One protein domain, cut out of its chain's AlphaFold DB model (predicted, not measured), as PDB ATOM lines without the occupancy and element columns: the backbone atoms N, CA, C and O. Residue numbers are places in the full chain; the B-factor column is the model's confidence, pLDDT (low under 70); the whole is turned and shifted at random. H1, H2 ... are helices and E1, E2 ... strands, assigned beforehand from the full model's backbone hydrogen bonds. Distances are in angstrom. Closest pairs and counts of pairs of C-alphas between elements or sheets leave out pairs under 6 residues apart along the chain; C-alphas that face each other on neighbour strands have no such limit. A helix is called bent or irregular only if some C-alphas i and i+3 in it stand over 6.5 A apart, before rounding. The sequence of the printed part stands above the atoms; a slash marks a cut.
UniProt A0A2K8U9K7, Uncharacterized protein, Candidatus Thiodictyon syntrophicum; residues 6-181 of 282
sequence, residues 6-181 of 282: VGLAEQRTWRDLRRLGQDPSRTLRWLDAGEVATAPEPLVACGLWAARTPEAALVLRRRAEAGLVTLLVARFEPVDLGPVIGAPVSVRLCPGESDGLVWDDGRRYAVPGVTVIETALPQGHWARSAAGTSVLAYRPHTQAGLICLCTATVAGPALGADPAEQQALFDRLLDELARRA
ATOM      1  N   VAL A   6      24.602 103.849  24.415       92.12
ATOM      2  CA  VAL A   6      24.684 102.420  24.719       92.12
ATOM      3  C   VAL A   6      25.558 101.716  23.693       92.12
ATOM      4  O   VAL A   6      25.606 102.100  22.527       92.12
ATOM      5  N   GLY A   7      26.266 100.683  24.131       92.12
ATOM      6  CA  GLY A   7      27.035  99.783  23.279       92.12
ATOM      7  C   GLY A   7      26.711  98.330  23.603       92.12
ATOM      8  O   GLY A   7      26.200  98.020  24.678       92.12
ATOM      9  N   LEU A   8      27.042  97.427  22.685       92.00
ATOM     10  CA  LEU A   8      26.864  95.989  22.887       92.00
ATOM     11  C   LEU A   8      27.944  95.427  23.814       92.00
ATOM     12  O   LEU A   8      29.136  95.620  23.569       92.00
ATOM     13  N   ALA A   9      27.544  94.703  24.858       91.00
ATOM     14  CA  ALA A   9      28.439  94.189  25.892       91.00
ATOM     15  C   ALA A   9      29.575  93.318  25.330       91.00
ATOM     16  O   ALA A   9      30.732  93.487  25.720       91.00
ATOM     17  N   GLU A  10      29.276  92.468  24.348       90.06
ATOM     18  CA  GLU A  10      30.264  91.636  23.646       90.06
ATOM     19  C   GLU A  10      31.304  92.449  22.848       90.06
ATOM     20  O   GLU A  10      32.389  91.953  22.538       90.06
ATOM     21  N   GLN A  11      31.005  93.717  22.545       89.50
ATOM     22  CA  GLN A  11      31.869  94.617  21.778       89.50
ATOM     23  C   GLN A  11      32.707  95.548  22.657       89.50
ATOM     24  O   GLN A  11      33.526  96.313  22.143       89.50
ATOM     25  N   ARG A  12      32.568  95.468  23.986       86.69
ATOM     26  CA  ARG A  12      33.262  96.346  24.941       86.69
ATOM     27  C   ARG A  12      34.779  96.382  24.760       86.69
ATOM     28  O   ARG A  12      35.419  97.403  25.001       86.69
ATOM     29  N   THR A  13      35.370  95.262  24.362       83.50
ATOM     30  CA  THR A  13      36.823  95.111  24.201       83.50
ATOM     31  C   THR A  13      37.302  95.350  22.769       83.50
ATOM     32  O   THR A  13      38.516  95.351  22.522       83.50
ATOM     33  N   TRP A  14      36.381  95.577  21.824       85.44
ATOM     34  CA  TRP A  14      36.696  95.706  20.407       85.44
ATOM     35  C   TRP A  14      37.475  96.991  20.138       85.44
ATOM     36  O   TRP A  14      37.176  98.061  20.664       85.44
ATOM     37  N   ARG A  15      38.496  96.880  19.282       77.62
ATOM     38  CA  ARG A  15      39.445  97.965  18.991       77.62
ATOM     39  C   ARG A  15      38.783  99.292  18.593       77.62
ATOM     40  O   ARG A  15      39.227 100.325  19.082       77.62
ATOM     41  N   ASP A  16      37.753  99.279  17.750       76.12
ATOM     42  CA  ASP A  16      37.145 100.522  17.229       76.12
ATOM     43  C   ASP A  16      36.219 101.191  18.236       76.12
ATOM     44  O   ASP A  16      36.034 102.399  18.172       76.12
ATOM     45  N   LEU A  17      35.686 100.435  19.197       77.88
ATOM     46  CA  LEU A  17      34.847 100.986  20.260       77.88
ATOM     47  C   LEU A  17      35.644 101.288  21.531       77.88
ATOM     48  O   LEU A  17      35.127 101.909  22.454       77.88
ATOM     49  N   ARG A  18      36.926 100.903  21.592       69.75
ATOM     50  CA  ARG A  18      37.756 101.078  22.791       69.75
ATOM     51  C   ARG A  18      37.851 102.543  23.234       69.75
ATOM     52  O   ARG A  18      37.924 102.791  24.432       69.75
ATOM     53  N   ARG A  19      37.806 103.502  22.300       67.69
ATOM     54  CA  ARG A  19      37.829 104.941  22.619       67.69
ATOM     55  C   ARG A  19      36.539 105.448  23.263       67.69
ATOM     56  O   ARG A  19      36.611 106.338  24.103       67.69
ATOM     57  N   LEU A  20      35.387 104.849  22.952       69.75
ATOM     58  CA  LEU A  20      34.108 105.225  23.569       69.75
ATOM     59  C   LEU A  20      34.130 105.060  25.091       69.75
ATOM     60  O   LEU A  20      33.501 105.842  25.793       69.75
ATOM     61  N   GLY A  21      34.866 104.066  25.597       66.00
ATOM     62  CA  GLY A  21      35.013 103.817  27.032       66.00
ATOM     63  C   GLY A  21      36.160 104.572  27.712       66.00
ATOM     64  O   GLY A  21      36.348 104.391  28.911       66.00
ATOM     65  N   GLN A  22      36.955 105.355  26.973       69.56
ATOM     66  CA  GLN A  22      38.128 106.069  27.505       69.56
ATOM     67  C   GLN A  22      37.849 107.536  27.841       69.56
ATOM     68  O   GLN A  22      38.630 108.134  28.573       69.56
ATOM     69  N   ASP A  23      36.765 108.111  27.319       68.94
ATOM     70  CA  ASP A  23      36.353 109.482  27.618       68.94
ATOM     71  C   ASP A  23      35.509 109.497  28.910       68.94
ATOM     72  O   ASP A  23      34.348 109.078  28.886       68.94
ATOM     73  N   PRO A  24      36.051 109.978  30.048       64.56
ATOM     74  CA  PRO A  24      35.335 109.991  31.322       64.56
ATOM     75  C   PRO A  24      34.135 110.949  31.324       64.56
ATOM     76  O   PRO A  24      33.297 110.870  32.220       64.56
ATOM     77  N   SER A  25      34.026 111.850  30.339       65.31
ATOM     78  CA  SER A  25      32.881 112.757  30.202       65.31
ATOM     79  C   SER A  25      31.648 112.089  29.582       65.31
ATOM     80  O   SER A  25      30.580 112.706  29.520       65.31
ATOM     81  N   ARG A  26      31.775 110.835  29.125       71.94
ATOM     82  CA  ARG A  26      30.707 110.086  28.465       71.94
ATOM     83  C   ARG A  26      30.149 108.995  29.357       71.94
ATOM     84  O   ARG A  26      30.855 108.110  29.830       71.94
ATOM     85  N   THR A  27      28.830 109.004  29.496       77.94
ATOM     86  CA  THR A  27      28.096 107.886  30.080       77.94
ATOM     87  C   THR A  27      27.836 106.852  28.989       77.94
ATOM     88  O   THR A  27      26.927 107.014  28.176       77.94
ATOM     89  N   LEU A  28      28.660 105.804  28.955       85.62
ATOM     90  CA  LEU A  28      28.480 104.647  28.079       85.62
ATOM     91  C   LEU A  28      28.029 103.441  28.899       85.62
ATOM     92  O   LEU A  28      28.741 102.987  29.797       85.62
ATOM     93  N   ARG A  29      26.860 102.901  28.560       90.75
ATOM     94  CA  ARG A  29      26.345 101.657  29.142       90.75
ATOM     95  C   ARG A  29      26.552 100.512  28.160       90.75
ATOM     96  O   ARG A  29      26.223 100.629  26.985       90.75
ATOM     97  N   TRP A  30      27.094  99.406  28.650       91.81
ATOM     98  CA  TRP A  30      27.268  98.184  27.870       91.81
ATOM     99  C   TRP A  30      26.117  97.237  28.195       91.81
ATOM    100  O   TRP A  30      25.977  96.853  29.353       91.81
ATOM    101  N   LEU A  31      25.301  96.914  27.197       93.88
ATOM    102  CA  LEU A  31      24.056  96.152  27.333       93.88
ATOM    103  C   LEU A  31      24.071  94.934  26.402       93.88
ATOM    104  O   LEU A  31      24.828  94.910  25.427       93.88
ATOM    105  N   ASP A  32      23.254  93.923  26.680       92.62
ATOM    106  CA  ASP A  32      23.080  92.803  25.750       92.62
ATOM    107  C   ASP A  32      22.243  93.188  24.511       92.62
ATOM    108  O   ASP A  32      21.698  94.292  24.423       92.62
ATOM    109  N   ALA A  33      22.159  92.285  23.525       89.94
ATOM    110  CA  ALA A  33      21.442  92.509  22.265       89.94
ATOM    111  C   ALA A  33      19.938  92.804  22.454       89.94
ATOM    112  O   ALA A  33      19.365  93.616  21.721       89.94
ATOM    113  N   GLY A  34      19.295  92.166  23.436       89.00
ATOM    114  CA  GLY A  34      17.876  92.351  23.729       89.00
ATOM    115  C   GLY A  34      17.604  93.703  24.382       89.00
ATOM    116  O   GLY A  34      16.680  94.416  23.983       89.00
ATOM    117  N   GLU A  35      18.451  94.096  25.328       90.81
ATOM    118  CA  GLU A  35      18.395  95.387  26.006       90.81
ATOM    119  C   GLU A  35      18.675  96.551  25.044       90.81
ATOM    120  O   GLU A  35      17.912  97.522  25.009       90.81
ATOM    121  N   VAL A  36      19.714  96.461  24.194       92.62
ATOM    122  CA  VAL A  36      19.989  97.534  23.218       92.62
ATOM    123  C   VAL A  36      18.871  97.691  22.195       92.62
ATOM    124  O   VAL A  36      18.721  98.778  21.649       92.62
ATOM    125  N   ALA A  37      18.066  96.663  21.915       89.94
ATOM    126  CA  ALA A  37      16.987  96.774  20.934       89.94
ATOM    127  C   ALA A  37      15.917  97.804  21.338       89.94
ATOM    128  O   ALA A  37      15.248  98.355  20.467       89.94
ATOM    129  N   THR A  38      15.772  98.081  22.639       89.56
ATOM    130  CA  THR A  38      14.741  98.985  23.179       89.56
ATOM    131  C   THR A  38      15.300 100.157  23.989       89.56
ATOM    132  O   THR A  38      14.547 101.066  24.344       89.56
ATOM    133  N   ALA A  39      16.611 100.178  24.252       90.50
ATOM    134  CA  ALA A  39      17.273 101.268  24.960       90.50
ATOM    135  C   ALA A  39      17.079 102.621  24.237       90.50
ATOM    136  O   ALA A  39      17.418 102.724  23.053       90.50
ATOM    137  N   PRO A  40      16.555 103.661  24.911       88.00
ATOM    138  CA  PRO A  40      16.249 104.946  24.279       88.00
ATOM    139  C   PRO A  40      17.496 105.721  23.831       88.00
ATOM    140  O   PRO A  40      17.411 106.573  22.949       88.00
ATOM    141  N   GLU A  41      18.652 105.450  24.433       89.69
ATOM    142  CA  GLU A  41      19.914 106.091  24.085       89.69
ATOM    143  C   GLU A  41      20.398 105.678  22.681       89.69
ATOM    144  O   GLU A  41      20.117 104.561  22.231       89.69
ATOM    145  N   PRO A  42      21.175 106.526  21.977       91.25
ATOM    146  CA  PRO A  42      21.832 106.129  20.738       91.25
ATOM    147  C   PRO A  42      22.705 104.887  20.940       91.25
ATOM    148  O   PRO A  42      23.548 104.843  21.840       91.25
ATOM    149  N   LEU A  43      22.515 103.891  20.074       92.94
ATOM    150  CA  LEU A  43      23.358 102.701  20.034       92.94
ATOM    151  C   LEU A  43      24.611 103.004  19.224       92.94
ATOM    152  O   LEU A  43      24.497 103.473  18.096       92.94
ATOM    153  N   VAL A  44      25.784 102.675  19.754       91.94
ATOM    154  CA  VAL A  44      27.030 102.618  18.988       91.94
ATOM    155  C   VAL A  44      27.493 101.169  18.909       91.94
ATOM    156  O   VAL A  44      27.797 100.544  19.924       91.94
ATOM    157  N   ALA A  45      27.538 100.630  17.695       92.12
ATOM    158  CA  ALA A  45      27.908  99.246  17.432       92.12
ATOM    159  C   ALA A  45      28.896  99.153  16.268       92.12
ATOM    160  O   ALA A  45      28.954 100.014  15.390       92.12
ATOM    161  N   CYS A  46      29.684  98.086  16.234       89.50
ATOM    162  CA  CYS A  46      30.542  97.792  15.098       89.50
ATOM    163  C   CYS A  46      29.710  97.265  13.917       89.50
ATOM    164  O   CYS A  46      28.903  96.350  14.070       89.50
ATOM    165  N   GLY A  47      29.949  97.783  12.712       85.06
ATOM    166  CA  GLY A  47      29.301  97.309  11.486       85.06
ATOM    167  C   GLY A  47      29.629  95.848  11.160       85.06
ATOM    168  O   GLY A  47      28.823  95.163  10.541       85.06
ATOM    169  N   LEU A  48      30.765  95.328  11.641       82.44
ATOM    170  CA  LEU A  48      31.121  93.917  11.467       82.44
ATOM    171  C   LEU A  48      30.164  92.970  12.201       82.44
ATOM    172  O   LEU A  48      29.865  91.887  11.708       82.44
ATOM    173  N   TRP A  49      29.674  93.379  13.369       87.50
ATOM    174  CA  TRP A  49      28.635  92.632  14.073       87.50
ATOM    175  C   TRP A  49      27.334  92.629  13.278       87.50
ATOM    176  O   TRP A  49      26.742  91.573  13.091       87.50
ATOM    177  N   ALA A  50      26.956  93.785  12.723       82.75
ATOM    178  CA  ALA A  50      25.779  93.909  11.869       82.75
ATOM    179  C   ALA A  50      25.838  92.939  10.673       82.75
ATOM    180  O   ALA A  50      24.851  92.298  10.334       82.75
ATOM    181  N   ALA A  51      27.023  92.785  10.085       82.25
ATOM    182  CA  ALA A  51      27.282  91.887   8.968       82.25
ATOM    183  C   ALA A  51      27.280  90.386   9.318       82.25
ATOM    184  O   ALA A  51      26.920  89.568   8.475       82.25
ATOM    185  N   ARG A  52      27.765  90.004  10.507       83.38
ATOM    186  CA  ARG A  52      28.097  88.601  10.829       83.38
ATOM    187  C   ARG A  52      27.166  87.940  11.834       83.38
ATOM    188  O   ARG A  52      27.171  86.716  11.932       83.38
ATOM    189  N   THR A  53      26.393  88.720  12.575       83.88
ATOM    190  CA  THR A  53      25.498  88.204  13.606       83.88
ATOM    191  C   THR A  53      24.067  88.175  13.067       83.88
ATOM    192  O   THR A  53      23.521  89.242  12.784       83.88
ATOM    193  N   PRO A  54      23.419  86.996  12.956       79.94
ATOM    194  CA  PRO A  54      22.059  86.883  12.414       79.94
ATOM    195  C   PRO A  54      21.034  87.777  13.128       79.94
ATOM    196  O   PRO A  54      20.154  88.362  12.503       79.94
ATOM    197  N   GLU A  55      21.189  87.939  14.442       84.75
ATOM    198  CA  GLU A  55      20.296  88.732  15.293       84.75
ATOM    199  C   GLU A  55      20.450  90.248  15.097       84.75
ATOM    200  O   GLU A  55      19.571  91.020  15.484       84.75
ATOM    201  N   ALA A  56      21.545  90.711  14.484       87.50
ATOM    202  CA  ALA A  56      21.834  92.135  14.388       87.50
ATOM    203  C   ALA A  56      20.823  92.884  13.515       87.50
ATOM    204  O   ALA A  56      20.388  93.975  13.881       87.50
ATOM    205  N   ALA A  57      20.393  92.282  12.402       86.38
ATOM    206  CA  ALA A  57      19.356  92.856  11.545       86.38
ATOM    207  C   ALA A  57      18.041  93.067  12.318       86.38
ATOM    208  O   ALA A  57      17.411  94.116  12.199       86.38
ATOM    209  N   LEU A  58      17.666  92.112  13.180       87.00
ATOM    210  CA  LEU A  58      16.474  92.213  14.022       87.00
ATOM    211  C   LEU A  58      16.591  93.360  15.035       87.00
ATOM    212  O   LEU A  58      15.656  94.145  15.185       87.00
ATOM    213  N   VAL A  59      17.738  93.485  15.708       91.19
ATOM    214  CA  VAL A  59      17.999  94.576  16.662       91.19
ATOM    215  C   VAL A  59      17.943  95.935  15.965       91.19
ATOM    216  O   VAL A  59      17.253  96.842  16.432       91.19
ATOM    217  N   LEU A  60      18.637  96.080  14.833       91.38
ATOM    218  CA  LEU A  60      18.690  97.331  14.075       91.38
ATOM    219  C   LEU A  60      17.317  97.728  13.542       91.38
ATOM    220  O   LEU A  60      16.946  98.898  13.638       91.38
ATOM    221  N   ARG A  61      16.535  96.759  13.054       87.00
ATOM    222  CA  ARG A  61      15.170  97.013  12.600       87.00
ATOM    223  C   ARG A  61      14.263  97.440  13.745       87.00
ATOM    224  O   ARG A  61      13.605  98.459  13.607       87.00
ATOM    225  N   ARG A  62      14.275  96.737  14.885       88.94
ATOM    226  CA  ARG A  62      13.473  97.116  16.067       88.94
ATOM    227  C   ARG A  62      13.779  98.538  16.522       88.94
ATOM    228  O   ARG A  62      12.865  99.305  16.810       88.94
ATOM    229  N   ARG A  63      15.062  98.910  16.537       91.88
ATOM    230  CA  ARG A  63      15.476 100.279  16.855       91.88
ATOM    231  C   ARG A  63      14.959 101.277  15.827       91.88
ATOM    232  O   ARG A  63      14.388 102.290  16.217       91.88
ATOM    233  N   ALA A  64      15.110 100.985  14.536       88.94
ATOM    234  CA  ALA A  64      14.595 101.837  13.473       88.94
ATOM    235  C   ALA A  64      13.063 101.990  13.553       88.94
ATOM    236  O   ALA A  64      12.567 103.108  13.515       88.94
ATOM    237  N   GLU A  65      12.307 100.913  13.751       86.88
ATOM    238  CA  GLU A  65      10.846 100.947  13.917       86.88
ATOM    239  C   GLU A  65      10.423 101.767  15.147       86.88
ATOM    240  O   GLU A  65       9.439 102.498  15.100       86.88
ATOM    241  N   ALA A  66      11.207 101.716  16.227       86.38
ATOM    242  CA  ALA A  66      10.984 102.508  17.436       86.38
ATOM    243  C   ALA A  66      11.460 103.973  17.327       86.38
ATOM    244  O   ALA A  66      11.428 104.702  18.320       86.38
ATOM    245  N   GLY A  67      11.938 104.421  16.160       87.44
ATOM    246  CA  GLY A  67      12.464 105.779  15.981       87.44
ATOM    247  C   GLY A  67      13.849 106.005  16.604       87.44
ATOM    248  O   GLY A  67      14.326 107.137  16.658       87.44
ATOM    249  N   LEU A  68      14.520 104.956  17.078       90.69
ATOM    250  CA  LEU A  68      15.761 105.049  17.843       90.69
ATOM    251  C   LEU A  68      16.988 105.173  16.938       90.69
ATOM    252  O   LEU A  68      17.111 104.514  15.904       90.69
ATOM    253  N   VAL A  69      17.942 106.001  17.362       92.81
ATOM    254  CA  VAL A  69      19.155 106.284  16.588       92.81
ATOM    255  C   VAL A  69      20.198 105.189  16.780       92.81
ATOM    256  O   VAL A  69      20.426 104.716  17.897       92.81
ATOM    257  N   THR A  70      20.863 104.809  15.694       93.94
ATOM    258  CA  THR A  70      21.964 103.845  15.716       93.94
ATOM    259  C   THR A  70      23.153 104.351  14.910       93.94
ATOM    260  O   THR A  70      22.994 104.820  13.789       93.94
ATOM    261  N   LEU A  71      24.351 104.223  15.472       93.88
ATOM    262  CA  LEU A  71      25.634 104.449  14.830       93.88
ATOM    263  C   LEU A  71      26.343 103.109  14.607       93.88
ATOM    264  O   LEU A  71      26.678 102.407  15.561       93.88
ATOM    265  N   LEU A  72      26.612 102.786  13.347       93.31
ATOM    266  CA  LEU A  72      27.417 101.653  12.916       93.31
ATOM    267  C   LEU A  72      28.822 102.121  12.525       93.31
ATOM    268  O   LEU A  72      29.003 102.914  11.599       93.31
ATOM    269  N   VAL A  73      29.829 101.599  13.221       91.25
ATOM    270  CA  VAL A  73      31.247 101.833  12.924       91.25
ATOM    271  C   VAL A  73      31.733 100.780  11.937       91.25
ATOM    272  O   VAL A  73      31.981  99.628  12.288       91.25
ATOM    273  N   ALA A  74      31.844 101.173  10.680       84.44
ATOM    274  CA  ALA A  74      32.247 100.336   9.566       84.44
ATOM    275  C   ALA A  74      33.752 100.000   9.616       84.44
ATOM    276  O   ALA A  74      34.604 100.890   9.540       84.44
ATOM    277  N   ARG A  75      34.090  98.707   9.727       78.12
ATOM    278  CA  ARG A  75      35.475  98.201   9.664       78.12
ATOM    279  C   ARG A  75      35.927  97.922   8.234       78.12
ATOM    280  O   ARG A  75      35.115  97.823   7.329       78.12
ATOM    281  N   PHE A  76      37.237  97.741   8.063       64.88
ATOM    282  CA  PHE A  76      37.883  97.331   6.813       64.88
ATOM    283  C   PHE A  76      37.513  95.884   6.435       64.88
ATOM    284  O   PHE A  76      38.325  94.971   6.548       64.88
ATOM    285  N   GLU A  77      36.264  95.653   6.045       73.19
ATOM    286  CA  GLU A  77      35.831  94.399   5.440       73.19
ATOM    287  C   GLU A  77      34.804  94.698   4.343       73.19
ATOM    288  O   GLU A  77      33.851  95.439   4.603       73.19
ATOM    289  N   PRO A  78      34.988  94.160   3.124       69.81
ATOM    290  CA  PRO A  78      34.075  94.392   2.016       69.81
ATOM    291  C   PRO A  78      32.787  93.600   2.245       69.81
ATOM    292  O   PRO A  78      32.632  92.474   1.776       69.81
ATOM    293  N   VAL A  79      31.861  94.190   2.997       78.38
ATOM    294  CA  VAL A  79      30.526  93.641   3.236       78.38
ATOM    295  C   VAL A  79      29.472  94.634   2.768       78.38
ATOM    296  O   VAL A  79      29.626  95.843   2.940       78.38
ATOM    297  N   ASP A  80      28.396  94.112   2.180       85.12
ATOM    298  CA  ASP A  80      27.199  94.889   1.886       85.12
ATOM    299  C   ASP A  80      26.315  94.984   3.134       85.12
ATOM    300  O   ASP A  80      25.706  94.006   3.567       85.12
ATOM    301  N   LEU A  81      26.254  96.177   3.720       87.00
ATOM    302  CA  LEU A  81      25.412  96.474   4.875       87.00
ATOM    303  C   LEU A  81      23.975  96.819   4.473       87.00
ATOM    304  O   LEU A  81      23.115  96.910   5.348       87.00
ATOM    305  N   GLY A  82      23.695  96.984   3.176       87.19
ATOM    306  CA  GLY A  82      22.387  97.373   2.660       87.19
ATOM    307  C   GLY A  82      21.251  96.471   3.154       87.19
ATOM    308  O   GLY A  82      20.323  96.982   3.780       87.19
ATOM    309  N   PRO A  83      21.326  95.135   2.979       83.19
ATOM    310  CA  PRO A  83      20.306  94.216   3.486       83.19
ATOM    311  C   PRO A  83      20.098  94.300   5.004       83.19
ATOM    312  O   PRO A  83      18.970  94.194   5.475       83.19
ATOM    313  N   VAL A  84      21.170  94.533   5.766       84.38
ATOM    314  CA  VAL A  84      21.142  94.556   7.235       84.38
ATOM    315  C   VAL A  84      20.442  95.804   7.773       84.38
ATOM    316  O   VAL A  84      19.702  95.729   8.752       84.38
ATOM    317  N   ILE A  85      20.663  96.958   7.137       86.12
ATOM    318  CA  ILE A  85      20.056  98.234   7.546       86.12
ATOM    319  C   ILE A  85      18.715  98.508   6.851       86.12
ATOM    320  O   ILE A  85      18.116  99.559   7.076       86.12
ATOM    321  N   GLY A  86      18.259  97.602   5.980       83.62
ATOM    322  CA  GLY A  86      17.052  97.785   5.176       83.62
ATOM    323  C   GLY A  86      17.195  98.863   4.097       83.62
ATOM    324  O   GLY A  86      16.251  99.611   3.848       83.62
ATOM    325  N   ALA A  87      18.376  99.002   3.486       85.44
ATOM    326  CA  ALA A  87      18.585  99.887   2.340       85.44
ATOM    327  C   ALA A  87      18.075  99.254   1.031       85.44
ATOM    328  O   ALA A  87      18.287  98.058   0.804       85.44
ATOM    329  N   PRO A  88      17.449 100.041   0.131       82.62
ATOM    330  CA  PRO A  88      16.989  99.550  -1.171       82.62
ATOM    331  C   PRO A  88      18.142  99.319  -2.158       82.62
ATOM    332  O   PRO A  88      17.951  98.694  -3.196       82.62
ATOM    333  N   VAL A  89      19.331  99.834  -1.848       87.00
ATOM    334  CA  VAL A  89      20.538  99.722  -2.667       87.00
ATOM    335  C   VAL A  89      21.698  99.214  -1.821       87.00
ATOM    336  O   VAL A  89      21.670  99.279  -0.591       87.00
ATOM    337  N   SER A  90      22.735  98.737  -2.500       88.94
ATOM    338  CA  SER A  90      23.963  98.279  -1.859       88.94
ATOM    339  C   SER A  90      24.648  99.415  -1.084       88.94
ATOM    340  O   SER A  90      24.697 100.565  -1.543       88.94
ATOM    341  N   VAL A  91      25.175  99.084   0.095       90.62
ATOM    342  CA  VAL A  91      25.976  99.981   0.940       90.62
ATOM    343  C   VAL A  91      27.242  99.232   1.327       90.62
ATOM    344  O   VAL A  91      27.230  98.411   2.245       90.62
ATOM    345  N   ARG A  92      28.332  99.486   0.602       90.50
ATOM    346  CA  ARG A  92      29.582  98.724   0.711       90.50
ATOM    347  C   ARG A  92      30.696  99.554   1.314       90.50
ATOM    348  O   ARG A  92      30.728 100.774   1.180       90.50
ATOM    349  N   LEU A  93      31.629  98.863   1.955       88.62
ATOM    350  CA  LEU A  93      32.875  99.450   2.425       88.62
ATOM    351  C   LEU A  93      33.988  99.096   1.457       88.62
ATOM    352  O   LEU A  93      34.261  97.918   1.226       88.62
ATOM    353  N   CYS A  94      34.630 100.126   0.925       88.25
ATOM    354  CA  CYS A  94      35.689  99.991  -0.060       88.25
ATOM    355  C   CYS A  94      36.968 100.678   0.438       88.25
ATOM    356  O   CYS A  94      36.892 101.635   1.219       88.25
ATOM    357  N   PRO A  95      38.154 100.193   0.034       88.38
ATOM    358  CA  PRO A  95      39.403 100.908   0.270       88.38
ATOM    359  C   PRO A  95      39.359 102.296  -0.376       88.38
ATOM    360  O   PRO A  95      38.886 102.444  -1.500       88.38
ATOM    361  N   GLY A  96      39.863 103.308   0.323       88.69
ATOM    362  CA  GLY A  96      39.929 104.671  -0.196       88.69
ATOM    363  C   GLY A  96      40.762 105.561   0.711       88.69
ATOM    364  O   GLY A  96      40.412 105.760   1.873       88.69
ATOM    365  N   GLU A  97      41.872 106.074   0.192       90.12
ATOM    366  CA  GLU A  97      42.827 106.872   0.962       90.12
ATOM    367  C   GLU A  97      42.484 108.361   0.918       90.12
ATOM    368  O   GLU A  97      42.143 108.910  -0.129       90.12
ATOM    369  N   SER A  98      42.584 109.030   2.063       90.44
ATOM    370  CA  SER A  98      42.440 110.480   2.157       90.44
ATOM    371  C   SER A  98      43.239 111.034   3.327       90.44
ATOM    372  O   SER A  98      43.402 110.374   4.349       90.44
ATOM    373  N   ASP A  99      43.677 112.277   3.192       91.19
ATOM    374  CA  ASP A  99      44.382 113.070   4.206       91.19
ATOM    375  C   ASP A  99      43.445 113.790   5.195       91.19
ATOM    376  O   ASP A  99      43.861 114.177   6.285       91.19
ATOM    377  N   GLY A 100      42.170 113.938   4.843       92.06
ATOM    378  CA  GLY A 100      41.161 114.552   5.692       92.06
ATOM    379  C   GLY A 100      39.736 114.341   5.194       92.06
ATOM    380  O   GLY A 100      39.483 113.698   4.172       92.06
ATOM    381  N   LEU A 101      38.789 114.898   5.943       94.12
ATOM    382  CA  LEU A 101      37.360 114.823   5.667       94.12
ATOM    383  C   LEU A 101      36.743 116.217   5.654       94.12
ATOM    384  O   LEU A 101      37.134 117.101   6.419       94.12
ATOM    385  N   VAL A 102      35.733 116.393   4.814       94.25
ATOM    386  CA  VAL A 102      34.902 117.589   4.735       94.25
ATOM    387  C   VAL A 102      33.487 117.210   5.147       94.25
ATOM    388  O   VAL A 102      32.892 116.284   4.592       94.25
ATOM    389  N   TRP A 103      32.968 117.907   6.147       95.25
ATOM    390  CA  TRP A 103      31.586 117.779   6.587       95.25
ATOM    391  C   TRP A 103      30.635 118.521   5.628       95.25
ATOM    392  O   TRP A 103      31.078 119.349   4.833       95.25
ATOM    393  N   ASP A 104      29.335 118.233   5.676       91.31
ATOM    394  CA  ASP A 104      28.323 118.794   4.764       91.31
ATOM    395  C   ASP A 104      28.199 120.330   4.809       91.31
ATOM    396  O   ASP A 104      27.840 120.950   3.811       91.31
ATOM    397  N   ASP A 105      28.581 120.950   5.925       92.38
ATOM    398  CA  ASP A 105      28.659 122.403   6.113       92.38
ATOM    399  C   ASP A 105      29.978 123.028   5.618       92.38
ATOM    400  O   ASP A 105      30.202 124.227   5.784       92.38
ATOM    401  N   GLY A 106      30.871 122.226   5.036       93.81
ATOM    402  CA  GLY A 106      32.178 122.653   4.540       93.81
ATOM    403  C   GLY A 106      33.297 122.657   5.585       93.81
ATOM    404  O   GLY A 106      34.450 122.913   5.221       93.81
ATOM    405  N   ARG A 107      33.021 122.350   6.864       95.50
ATOM    406  CA  ARG A 107      34.073 122.241   7.886       95.50
ATOM    407  C   ARG A 107      35.007 121.077   7.564       95.50
ATOM    408  O   ARG A 107      34.562 119.967   7.281       95.50
ATOM    409  N   ARG A 108      36.311 121.328   7.652       94.81
ATOM    410  CA  ARG A 108      37.360 120.339   7.381       94.81
ATOM    411  C   ARG A 108      37.932 119.762   8.672       94.81
ATOM    412  O   ARG A 108      38.018 120.474   9.669       94.81
ATOM    413  N   TYR A 109      38.318 118.494   8.601       94.44
ATOM    414  CA  TYR A 109      38.999 117.745   9.651       94.44
ATOM    415  C   TYR A 109      40.215 117.037   9.043       94.44
ATOM    416  O   TYR A 109      40.039 116.223   8.134       94.44
ATOM    417  N   ALA A 110      41.427 117.304   9.529       93.56
ATOM    418  CA  ALA A 110      42.662 116.638   9.099       93.56
ATOM    419  C   ALA A 110      42.821 115.253   9.758       93.56
ATOM    420  O   ALA A 110      43.788 114.950  10.457       93.56
ATOM    421  N   VAL A 111      41.821 114.394   9.544       91.25
ATOM    422  CA  VAL A 111      41.808 113.013  10.027       91.25
ATOM    423  C   VAL A 111      41.981 112.071   8.827       91.25
ATOM    424  O   VAL A 111      41.048 111.936   8.031       91.25
ATOM    425  N   PRO A 112      43.137 111.401   8.678       89.69
ATOM    426  CA  PRO A 112      43.396 110.525   7.543       89.69
ATOM    427  C   PRO A 112      42.517 109.272   7.553       89.69
ATOM    428  O   PRO A 112      42.359 108.602   8.578       89.69
ATOM    429  N   GLY A 113      41.974 108.929   6.386       86.94
ATOM    430  CA  GLY A 113      41.098 107.782   6.160       86.94
ATOM    431  C   GLY A 113      41.670 106.793   5.151       86.94
ATOM    432  O   GLY A 113      42.418 107.180   4.262       86.94
ATOM    433  N   VAL A 114      41.305 105.516   5.294       87.75
ATOM    434  CA  VAL A 114      41.689 104.432   4.361       87.75
ATOM    435  C   VAL A 114      40.489 103.638   3.840       87.75
ATOM    436  O   VAL A 114      40.650 102.662   3.106       87.75
ATOM    437  N   THR A 115      39.275 104.033   4.223       88.44
ATOM    438  CA  THR A 115      38.031 103.436   3.736       88.44
ATOM    439  C   THR A 115      37.008 104.493   3.388       88.44
ATOM    440  O   THR A 115      36.971 105.580   3.971       88.44
ATOM    441  N   VAL A 116      36.134 104.119   2.463       91.12
ATOM    442  CA  VAL A 116      34.974 104.891   2.043       91.12
ATOM    443  C   VAL A 116      33.738 104.001   1.989       91.12
ATOM    444  O   VAL A 116      33.822 102.777   1.886       91.12
ATOM    445  N   ILE A 117      32.581 104.636   2.100       92.81
ATOM    446  CA  ILE A 117      31.264 104.030   1.967       92.81
ATOM    447  C   ILE A 117      30.801 104.276   0.530       92.81
ATOM    448  O   ILE A 117      30.556 105.418   0.131       92.81
ATOM    449  N   GLU A 118      30.677 103.207  -0.243       92.19
ATOM    450  CA  GLU A 118      30.130 103.234  -1.593       92.19
ATOM    451  C   GLU A 118      28.645 102.898  -1.563       92.19
ATOM    452  O   GLU A 118      28.217 101.869  -1.032       92.19
ATOM    453  N   THR A 119      27.837 103.784  -2.136       91.88
ATOM    454  CA  THR A 119      26.399 103.583  -2.260       91.88
ATOM    455  C   THR A 119      25.820 104.482  -3.349       91.88
ATOM    456  O   THR A 119      26.346 105.564  -3.611       91.88
ATOM    457  N   ALA A 120      24.716 104.042  -3.955       88.25
ATOM    458  CA  ALA A 120      23.919 104.832  -4.893       88.25
ATOM    459  C   ALA A 120      22.797 105.634  -4.203       88.25
ATOM    460  O   ALA A 120      21.951 106.214  -4.883       88.25
ATOM    461  N   LEU A 121      22.745 105.650  -2.863       86.19
ATOM    462  CA  LEU A 121      21.779 106.473  -2.136       86.19
ATOM    463  C   LEU A 121      21.990 107.957  -2.492       86.19
ATOM    464  O   LEU A 121      23.111 108.447  -2.395       86.19
ATOM    465  N   PRO A 122      20.937 108.696  -2.885       76.19
ATOM    466  CA  PRO A 122      21.087 110.074  -3.357       76.19
ATOM    467  C   PRO A 122      21.310 111.091  -2.227       76.19
ATOM    468  O   PRO A 122      21.638 112.246  -2.491       76.19
ATOM    469  N   GLN A 123      21.078 110.702  -0.971       83.94
ATOM    470  CA  GLN A 123      21.058 111.592   0.189       83.94
ATOM    471  C   GLN A 123      21.750 110.952   1.397       83.94
ATOM    472  O   GLN A 123      21.986 109.747   1.427       83.94
ATOM    473  N   GLY A 124      22.045 111.774   2.410       82.75
ATOM    474  CA  GLY A 124      22.561 111.302   3.699       82.75
ATOM    475  C   GLY A 124      24.076 111.391   3.871       82.75
ATOM    476  O   GLY A 124      24.592 111.013   4.914       82.75
ATOM    477  N   HIS A 125      24.815 111.898   2.889       89.31
ATOM    478  CA  HIS A 125      26.272 112.015   2.982       89.31
ATOM    479  C   HIS A 125      26.668 113.210   3.858       89.31
ATOM    480  O   HIS A 125      26.794 114.324   3.359       89.31
ATOM    481  N   TRP A 126      26.858 112.985   5.157       91.00
ATOM    482  CA  TRP A 126      27.218 114.047   6.105       91.00
ATOM    483  C   TRP A 126      28.697 114.409   6.080       91.00
ATOM    484  O   TRP A 126      29.049 115.541   6.381       91.00
ATOM    485  N   ALA A 127      29.568 113.459   5.738       90.69
ATOM    486  CA  ALA A 127      30.993 113.725   5.593       90.69
ATOM    487  C   ALA A 127      31.584 112.931   4.434       90.69
ATOM    488  O   ALA A 127      31.269 111.748   4.236       90.69
ATOM    489  N   ARG A 128      32.462 113.591   3.684       92.75
ATOM    490  CA  ARG A 128      33.133 113.048   2.505       92.75
ATOM    491  C   ARG A 128      34.625 113.343   2.560       92.75
ATOM    492  O   ARG A 128      35.044 114.402   3.011       92.75
ATOM    493  N   SER A 129      35.411 112.399   2.090       90.00
ATOM    494  CA  SER A 129      36.833 112.531   1.827       90.00
ATOM    495  C   SER A 129      37.057 112.720   0.321       90.00
ATOM    496  O   SER A 129      36.108 112.639  -0.465       90.00
ATOM    497  N   ALA A 130      38.301 112.952  -0.105       87.00
ATOM    498  CA  ALA A 130      38.616 113.010  -1.536       87.00
ATOM    499  C   ALA A 130      38.314 111.677  -2.251       87.00
ATOM    500  O   ALA A 130      37.955 111.671  -3.426       87.00
ATOM    501  N   ALA A 131      38.413 110.560  -1.524       87.50
ATOM    502  CA  ALA A 131      38.150 109.223  -2.042       87.50
ATOM    503  C   ALA A 131      36.659 108.838  -2.054       87.50
ATOM    504  O   ALA A 131      36.294 107.889  -2.743       87.50
ATOM    505  N   GLY A 132      35.783 109.513  -1.296       90.56
ATOM    506  CA  GLY A 132      34.362 109.158  -1.258       90.56
ATOM    507  C   GLY A 132      33.644 109.496   0.048       90.56
ATOM    508  O   GLY A 132      34.015 110.410   0.775       90.56
ATOM    509  N   THR A 133      32.561 108.781   0.352       93.25
ATOM    510  CA  THR A 133      31.763 109.036   1.567       93.25
ATOM    511  C   THR A 133      32.432 108.421   2.787       93.25
ATOM    512  O   THR A 133      32.898 107.293   2.724       93.25
ATOM    513  N   SER A 134      32.425 109.110   3.924       92.69
ATOM    514  CA  SER A 134      32.954 108.562   5.183       92.69
ATOM    515  C   SER A 134      31.937 108.552   6.315       92.69
ATOM    516  O   SER A 134      32.080 107.764   7.250       92.69
ATOM    517  N   VAL A 135      30.898 109.385   6.222       94.56
ATOM    518  CA  VAL A 135      29.730 109.343   7.103       94.56
ATOM    519  C   VAL A 135      28.469 109.384   6.248       94.56
ATOM    520  O   VAL A 135      28.265 110.320   5.473       94.56
ATOM    521  N   LEU A 136      27.635 108.359   6.399       94.31
ATOM    522  CA  LEU A 136      26.369 108.183   5.701       94.31
ATOM    523  C   LEU A 136      25.240 108.041   6.720       94.31
ATOM    524  O   LEU A 136      25.232 107.122   7.528       94.31
ATOM    525  N   ALA A 137      24.261 108.921   6.650       93.31
ATOM    526  CA  ALA A 137      23.057 108.921   7.454       93.31
ATOM    527  C   ALA A 137      21.886 108.409   6.614       93.31
ATOM    528  O   ALA A 137      21.477 109.040   5.642       93.31
ATOM    529  N   TYR A 138      21.339 107.263   6.995       91.19
ATOM    530  CA  TYR A 138      20.261 106.587   6.296       91.19
ATOM    531  C   TYR A 138      19.027 106.466   7.186       91.19
ATOM    532  O   TYR A 138      19.118 106.179   8.380       91.19
ATOM    533  N   ARG A 139      17.852 106.675   6.592       89.38
ATOM    534  CA  ARG A 139      16.569 106.477   7.256       89.38
ATOM    535  C   ARG A 139      15.674 105.638   6.333       89.38
ATOM    536  O   ARG A 139      15.353 106.132   5.254       89.38
ATOM    537  N   PRO A 140      15.280 104.411   6.728       81.06
ATOM    538  CA  PRO A 140      14.475 103.532   5.877       81.06
ATOM    539  C   PRO A 140      13.155 104.143   5.397       81.06
ATOM    540  O   PRO A 140      12.755 103.966   4.252       81.06
ATOM    541  N   HIS A 141      12.491 104.899   6.270       80.38
ATOM    542  CA  HIS A 141      11.303 105.692   5.962       80.38
ATOM    543  C   HIS A 141      11.229 106.900   6.905       80.38
ATOM    544  O   HIS A 141      11.987 106.997   7.867       80.38
ATOM    545  N   THR A 142      10.319 107.841   6.661       77.88
ATOM    546  CA  THR A 142      10.256 109.130   7.386       77.88
ATOM    547  C   THR A 142      10.114 108.986   8.904       77.88
ATOM    548  O   THR A 142      10.712 109.769   9.644       77.88
ATOM    549  N   GLN A 143       9.378 107.970   9.356       79.81
ATOM    550  CA  GLN A 143       9.151 107.654  10.772       79.81
ATOM    551  C   GLN A 143      10.237 106.771  11.408       79.81
ATOM    552  O   GLN A 143      10.257 106.636  12.628       79.81
ATOM    553  N   ALA A 144      11.136 106.178  10.617       83.50
ATOM    554  CA  ALA A 144      12.169 105.306  11.156       83.50
ATOM    555  C   ALA A 144      13.246 106.097  11.909       83.50
ATOM    556  O   ALA A 144      13.565 107.246  11.591       83.50
ATOM    557  N   GLY A 145      13.863 105.427  12.872       86.88
ATOM    558  CA  GLY A 145      15.076 105.858  13.533       86.88
ATOM    559  C   GLY A 145      16.215 106.014  12.535       86.88
ATOM    560  O   GLY A 145      16.301 105.314  11.522       86.88
ATOM    561  N   LEU A 146      17.086 106.977  12.814       91.62
ATOM    562  CA  LEU A 146      18.238 107.243  11.970       91.62
ATOM    563  C   LEU A 146      19.307 106.161  12.170       91.62
ATOM    564  O   LEU A 146      19.755 105.932  13.293       91.62
ATOM    565  N   ILE A 147      19.771 105.565  11.074       93.06
ATOM    566  CA  ILE A 147      20.941 104.686  11.047       93.06
ATOM    567  C   ILE A 147      22.089 105.461  10.408       93.06
ATOM    568  O   ILE A 147      22.060 105.784   9.224       93.06
ATOM    569  N   CYS A 148      23.121 105.761  11.182       94.44
ATOM    570  CA  CYS A 148      24.335 106.380  10.686       94.44
ATOM    571  C   CYS A 148      25.435 105.337  10.546       94.44
ATOM    572  O   CYS A 148      25.716 104.595  11.478       94.44
ATOM    573  N   LEU A 149      26.091 105.313   9.399       93.88
ATOM    574  CA  LEU A 149      27.295 104.550   9.137       93.88
ATOM    575  C   LEU A 149      28.473 105.517   9.112       93.88
ATOM    576  O   LEU A 149      28.417 106.550   8.447       93.88
ATOM    577  N   CYS A 150      29.544 105.192   9.824       92.69
ATOM    578  CA  CYS A 150      30.791 105.948   9.764       92.69
ATOM    579  C   CYS A 150      31.976 105.002   9.609       92.69
ATOM    580  O   CYS A 150      31.964 103.899  10.155       92.69
ATOM    581  N   THR A 151      33.001 105.412   8.872       90.12
ATOM    582  CA  THR A 151      34.222 104.611   8.739       90.12
ATOM    583  C   THR A 151      34.967 104.526  10.073       90.12
ATOM    584  O   THR A 151      34.869 105.418  10.917       90.12
ATOM    585  N   ALA A 152      35.750 103.463  10.278       84.88
ATOM    586  CA  ALA A 152      36.524 103.268  11.508       84.88
ATOM    587  C   ALA A 152      37.447 104.452  11.851       84.88
ATOM    588  O   ALA A 152      37.691 104.704  13.024       84.88
ATOM    589  N   THR A 153      37.910 105.209  10.856       85.19
ATOM    590  CA  THR A 153      38.671 106.455  11.038       85.19
ATOM    591  C   THR A 153      37.897 107.531  11.805       85.19
ATOM    592  O   THR A 153      38.494 108.323  12.529       85.19
ATOM    593  N   VAL A 154      36.573 107.584  11.663       85.19
ATOM    594  CA  VAL A 154      35.737 108.592  12.328       85.19
ATOM    595  C   VAL A 154      35.540 108.254  13.808       85.19
ATOM    596  O   VAL A 154      35.564 109.150  14.646       85.19
ATOM    597  N   ALA A 155      35.365 106.973  14.144       80.81
ATOM    598  CA  ALA A 155      35.023 106.537  15.504       80.81
ATOM    599  C   ALA A 155      36.189 105.939  16.316       80.81
ATOM    600  O   ALA A 155      36.150 105.927  17.545       80.81
ATOM    601  N   GLY A 156      37.230 105.436  15.651       76.69
ATOM    602  CA  GLY A 156      38.381 104.764  16.257       76.69
ATOM    603  C   GLY A 156      39.702 105.476  15.950       76.69
ATOM    604  O   GLY A 156      39.743 106.335  15.086       76.69
ATOM    605  N   PRO A 157      40.810 105.143  16.636       75.38
ATOM    606  CA  PRO A 157      42.113 105.786  16.433       75.38
ATOM    607  C   PRO A 157      42.611 105.695  14.987       75.38
ATOM    608  O   PRO A 157      42.822 104.590  14.486       75.38
ATOM    609  N   ALA A 158      42.879 106.846  14.368       81.38
ATOM    610  CA  ALA A 158      43.552 106.932  13.076       81.38
ATOM    611  C   ALA A 158      45.041 107.242  13.288       81.38
ATOM    612  O   ALA A 158      45.403 108.120  14.073       81.38
ATOM    613  N   LEU A 159      45.914 106.484  12.622       79.50
ATOM    614  CA  LEU A 159      47.354 106.734  12.667       79.50
ATOM    615  C   LEU A 159      47.653 108.062  11.963       79.50
ATOM    616  O   LEU A 159      47.183 108.283  10.853       79.50
ATOM    617  N   GLY A 160      48.426 108.932  12.613       82.69
ATOM    618  CA  GLY A 160      48.785 110.246  12.070       82.69
ATOM    619  C   GLY A 160      47.731 111.344  12.256       82.69
ATOM    620  O   GLY A 160      48.008 112.480  11.895       82.69
ATOM    621  N   ALA A 161      46.565 111.044  12.842       86.19
ATOM    622  CA  ALA A 161      45.576 112.060  13.206       86.19
ATOM    623  C   ALA A 161      45.944 112.753  14.527       86.19
ATOM    624  O   ALA A 161      46.380 112.085  15.471       86.19
ATOM    625  N   ASP A 162      45.675 114.056  14.635       88.69
ATOM    626  CA  ASP A 162      45.632 114.732  15.934       88.69
ATOM    627  C   ASP A 162      44.481 114.136  16.776       88.69
ATOM    628  O   ASP A 162      43.317 114.177  16.350       88.69
ATOM    629  N   PRO A 163      44.757 113.576  17.973       85.56
ATOM    630  CA  PRO A 163      43.717 113.057  18.853       85.56
ATOM    631  C   PRO A 163      42.618 114.075  19.177       85.56
ATOM    632  O   PRO A 163      41.461 113.675  19.299       85.56
ATOM    633  N   ALA A 164      42.952 115.364  19.306       87.62
ATOM    634  CA  ALA A 164      41.977 116.402  19.637       87.62
ATOM    635  C   ALA A 164      41.010 116.661  18.474       87.62
ATOM    636  O   ALA A 164      39.794 116.721  18.671       87.62
ATOM    637  N   GLU A 165      41.530 116.751  17.251       90.31
ATOM    638  CA  GLU A 165      40.720 116.938  16.049       90.31
ATOM    639  C   GLU A 165      39.840 115.721  15.755       90.31
ATOM    640  O   GLU A 165      38.655 115.855  15.440       90.31
ATOM    641  N   GLN A 166      40.391 114.523  15.939       87.44
ATOM    642  CA  GLN A 166      39.641 113.287  15.789       87.44
ATOM    643  C   GLN A 166      38.524 113.158  16.833       87.44
ATOM    644  O   GLN A 166      37.411 112.739  16.505       87.44
ATOM    645  N   GLN A 167      38.790 113.553  18.079       85.94
ATOM    646  CA  GLN A 167      37.764 113.609  19.115       85.94
ATOM    647  C   GLN A 167      36.674 114.624  18.749       85.94
ATOM    648  O   GLN A 167      35.496 114.292  18.832       85.94
ATOM    649  N   ALA A 168      37.042 115.814  18.265       89.06
ATOM    650  CA  ALA A 168      36.086 116.835  17.833       89.06
ATOM    651  C   ALA A 168      35.204 116.375  16.656       89.06
ATOM    652  O   ALA A 168      34.018 116.711  16.608       89.06
ATOM    653  N   LEU A 169      35.756 115.599  15.716       90.56
ATOM    654  CA  LEU A 169      34.996 114.969  14.633       90.56
ATOM    655  C   LEU A 169      33.969 113.971  15.184       90.56
ATOM    656  O   LEU A 169      32.797 114.000  14.803       90.56
ATOM    657  N   PHE A 170      34.399 113.101  16.095       87.62
ATOM    658  CA  PHE A 170      33.525 112.095  16.683       87.62
ATOM    659  C   PHE A 170      32.442 112.700  17.587       87.62
ATOM    660  O   PHE A 170      31.303 112.234  17.603       87.62
ATOM    661  N   ASP A 171      32.779 113.760  18.318       87.00
ATOM    662  CA  ASP A 171      31.841 114.541  19.123       87.00
ATOM    663  C   ASP A 171      30.762 115.163  18.246       87.00
ATOM    664  O   ASP A 171      29.576 114.970  18.503       87.00
ATOM    665  N   ARG A 172      31.169 115.817  17.151       91.44
ATOM    666  CA  ARG A 172      30.235 116.394  16.182       91.44
ATOM    667  C   ARG A 172      29.255 115.354  15.647       91.44
ATOM    668  O   ARG A 172      28.062 115.636  15.558       91.44
ATOM    669  N   LEU A 173      29.749 114.170  15.287       91.12
ATOM    670  CA  LEU A 173      28.902 113.082  14.807       91.12
ATOM    671  C   LEU A 173      27.827 112.724  15.840       91.12
ATOM    672  O   LEU A 173      26.658 112.589  15.494       91.12
ATOM    673  N   LEU A 174      28.200 112.596  17.109       86.56
ATOM    674  CA  LEU A 174      27.251 112.224  18.156       86.56
ATOM    675  C   LEU A 174      26.290 113.349  18.521       86.56
ATOM    676  O   LEU A 174      25.124 113.066  18.784       86.56
ATOM    677  N   ASP A 175      26.735 114.600  18.469       87.81
ATOM    678  CA  ASP A 175      25.863 115.760  18.649       87.81
ATOM    679  C   ASP A 175      24.819 115.851  17.521       87.81
ATOM    680  O   ASP A 175      23.653 116.147  17.781       87.81
ATOM    681  N   GLU A 176      25.190 115.547  16.271       89.62
ATOM    682  CA  GLU A 176      24.233 115.421  15.158       89.62
ATOM    683  C   GLU A 176      23.247 114.270  15.377       89.62
ATOM    684  O   GLU A 176      22.044 114.436  15.167       89.62
ATOM    685  N   LEU A 177      23.730 113.112  15.832       88.12
ATOM    686  CA  LEU A 177      22.875 111.961  16.124       88.12
ATOM    687  C   LEU A 177      21.883 112.257  17.246       88.12
ATOM    688  O   LEU A 177      20.709 111.923  17.116       88.12
ATOM    689  N   ALA A 178      22.330 112.917  18.312       83.06
ATOM    690  CA  ALA A 178      21.480 113.306  19.426       83.06
ATOM    691  C   ALA A 178      20.443 114.359  19.015       83.06
ATOM    692  O   ALA A 178      19.280 114.235  19.381       83.06
ATOM    693  N   ARG A 179      20.824 115.352  18.199       84.19
ATOM    694  CA  ARG A 179      19.896 116.381  17.692       84.19
ATOM    695  C   ARG A 179      18.821 115.809  16.771       84.19
ATOM    696  O   ARG A 179      17.731 116.359  16.676       84.19
ATOM    697  N   ARG A 180      19.148 114.740  16.041       78.06
ATOM    698  CA  ARG A 180      18.240 114.083  15.089       78.06
ATOM    699  C   ARG A 180      17.537 112.860  15.664       78.06
ATOM    700  O   ARG A 180      16.729 112.254  14.954       78.06
ATOM    701  N   ALA A 181      17.828 112.504  16.915       67.62
ATOM    702  CA  ALA A 181      16.987 111.602  17.673       67.62
ATOM    703  C   ALA A 181      15.624 112.280  17.856       67.62
ATOM    704  O   ALA A 181      15.582 113.462  18.197       67.62
TER     705      ALA A 181
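Overview. This is residues 6 to 181 of the 282 residues of an uncharacterized protein of Candidatus Thiodictyon syntrophicum (UniProt A0A2K8U9K7). A strongly twisted, curled sheet of eight strands runs through the domain, with the long helix H6 laid along one face of it and H2 and H3 on the opposite face. A small second sheet, E5 and E7, packs partly face to face on the E9 and E10 part of the large one. The printed part has 176 residues with six named helices and ten named strands, in the order E1 E2 H1 E3 H2 H3 E4 H4 E5 E6 E7 E8 E9 E10 H5 H6. The large sheet is mixed, in the order E2 E1 E3 E4 E10 E9 E8 E6, the small one antiparallel, and the class is mixed, helices and strands. The whole is compact and rounded, with a radius of gyration of the C-alphas of 14.7 A and spans of 38 by 38 by 29 A.

Arrangement. E1, residues 6 to 8, is parallel to the edge strand E2, residues 28 to 31, with N 7 and O 29 2.9 A apart. H1, residues 33 to 36, is on the sheet at a height of 8.7 A, only just over E1 with 3 of its C-alphas. E3, residues 43 to 46, is parallel to E1, with N 44 and O 6 2.8 A apart; E2, H1, E3 are a split strand-helix-strand unit, E1 standing between its two parallel strands, with a right-handed crossover. H2, residues 47 to 52, and H3, residues 54 to 65, touch only at the corner, and only just, with 3 pairs of C-alphas within 8 A, the closest being Ala 50 and Ala 56 at 5.0 A. E4, residues 70 to 74, is parallel to E3, with N 71 and O 43 2.7 A apart; E3, H2, H3, E4 are a strand-helix-strand unit, two parallel neighbour strands with helices between, also right-handed. H4, residues 82 to 85, touches H3, the closest C-alphas being Ala 57 and Val 84 at 5.0 A, and only grazes the large sheet with residue 85. E5, residues 91 to 98, bends by 65 degrees at residue 95 and is antiparallel to E7, residues 113 to 119, with N 92 and O 118 2.9 A apart. The two sheets form a sandwich, two sheets face to face, with their best planes 37 degrees apart. E6, residues 101 to 103, is the other edge strand, antiparallel to E8, residues 125 to 129, with N 102 and O 128 2.8 A apart. E8, E9, residues 132 to 138, and E10, residues 147 to 151, form a meander of two hairpins, each strand the antiparallel neighbour of the one before, with N 134 and O 127 2.9 A apart and N 149 and O 136 2.7 A apart. E10 is parallel to E4, with N 72 and O 148 2.8 A apart. H5, residues 152 to 155, touches H6, residues 163 to 180, the closest C-alphas being Ala 155 and Phe 170 at 5.9 A. H6 lies over E10 at a height of 8.1 A and runs along the strands, at 7 degrees to E10 on the local plane. Every O i to N i+4 pair is within hydrogen-bond range in H2 and H6, and 7 of 8 in H3; H1, H4 and H5 are too short for such a pair.

Along the chain. E1 begins at C-alpha 6 (24.684, 102.420, 24.719). H3 is 18.0 A long and only just irregular, C-alphas 54 and 57 being 6.6 A apart. E5 measures 19.6 A, E7 17.5 A, E9 16.2 A and E10 13.5 A, the last beginning at C-alpha 147 (20.941, 104.686, 11.047). H6, 25.8 A long, ends at C-alpha 180 (18.240, 114.083, 15.089).

Size, cuts and confidence. The two C-alphas farthest apart, Gln 143 and Gly 160, are 39.7 A from each other. The printed part has no cut, and its one long link is E1 to E2, residues 9 to 27. The mean pLDDT of the printed part is 86.5; residues 18 to 25, 76, 78 and 181 are under 70.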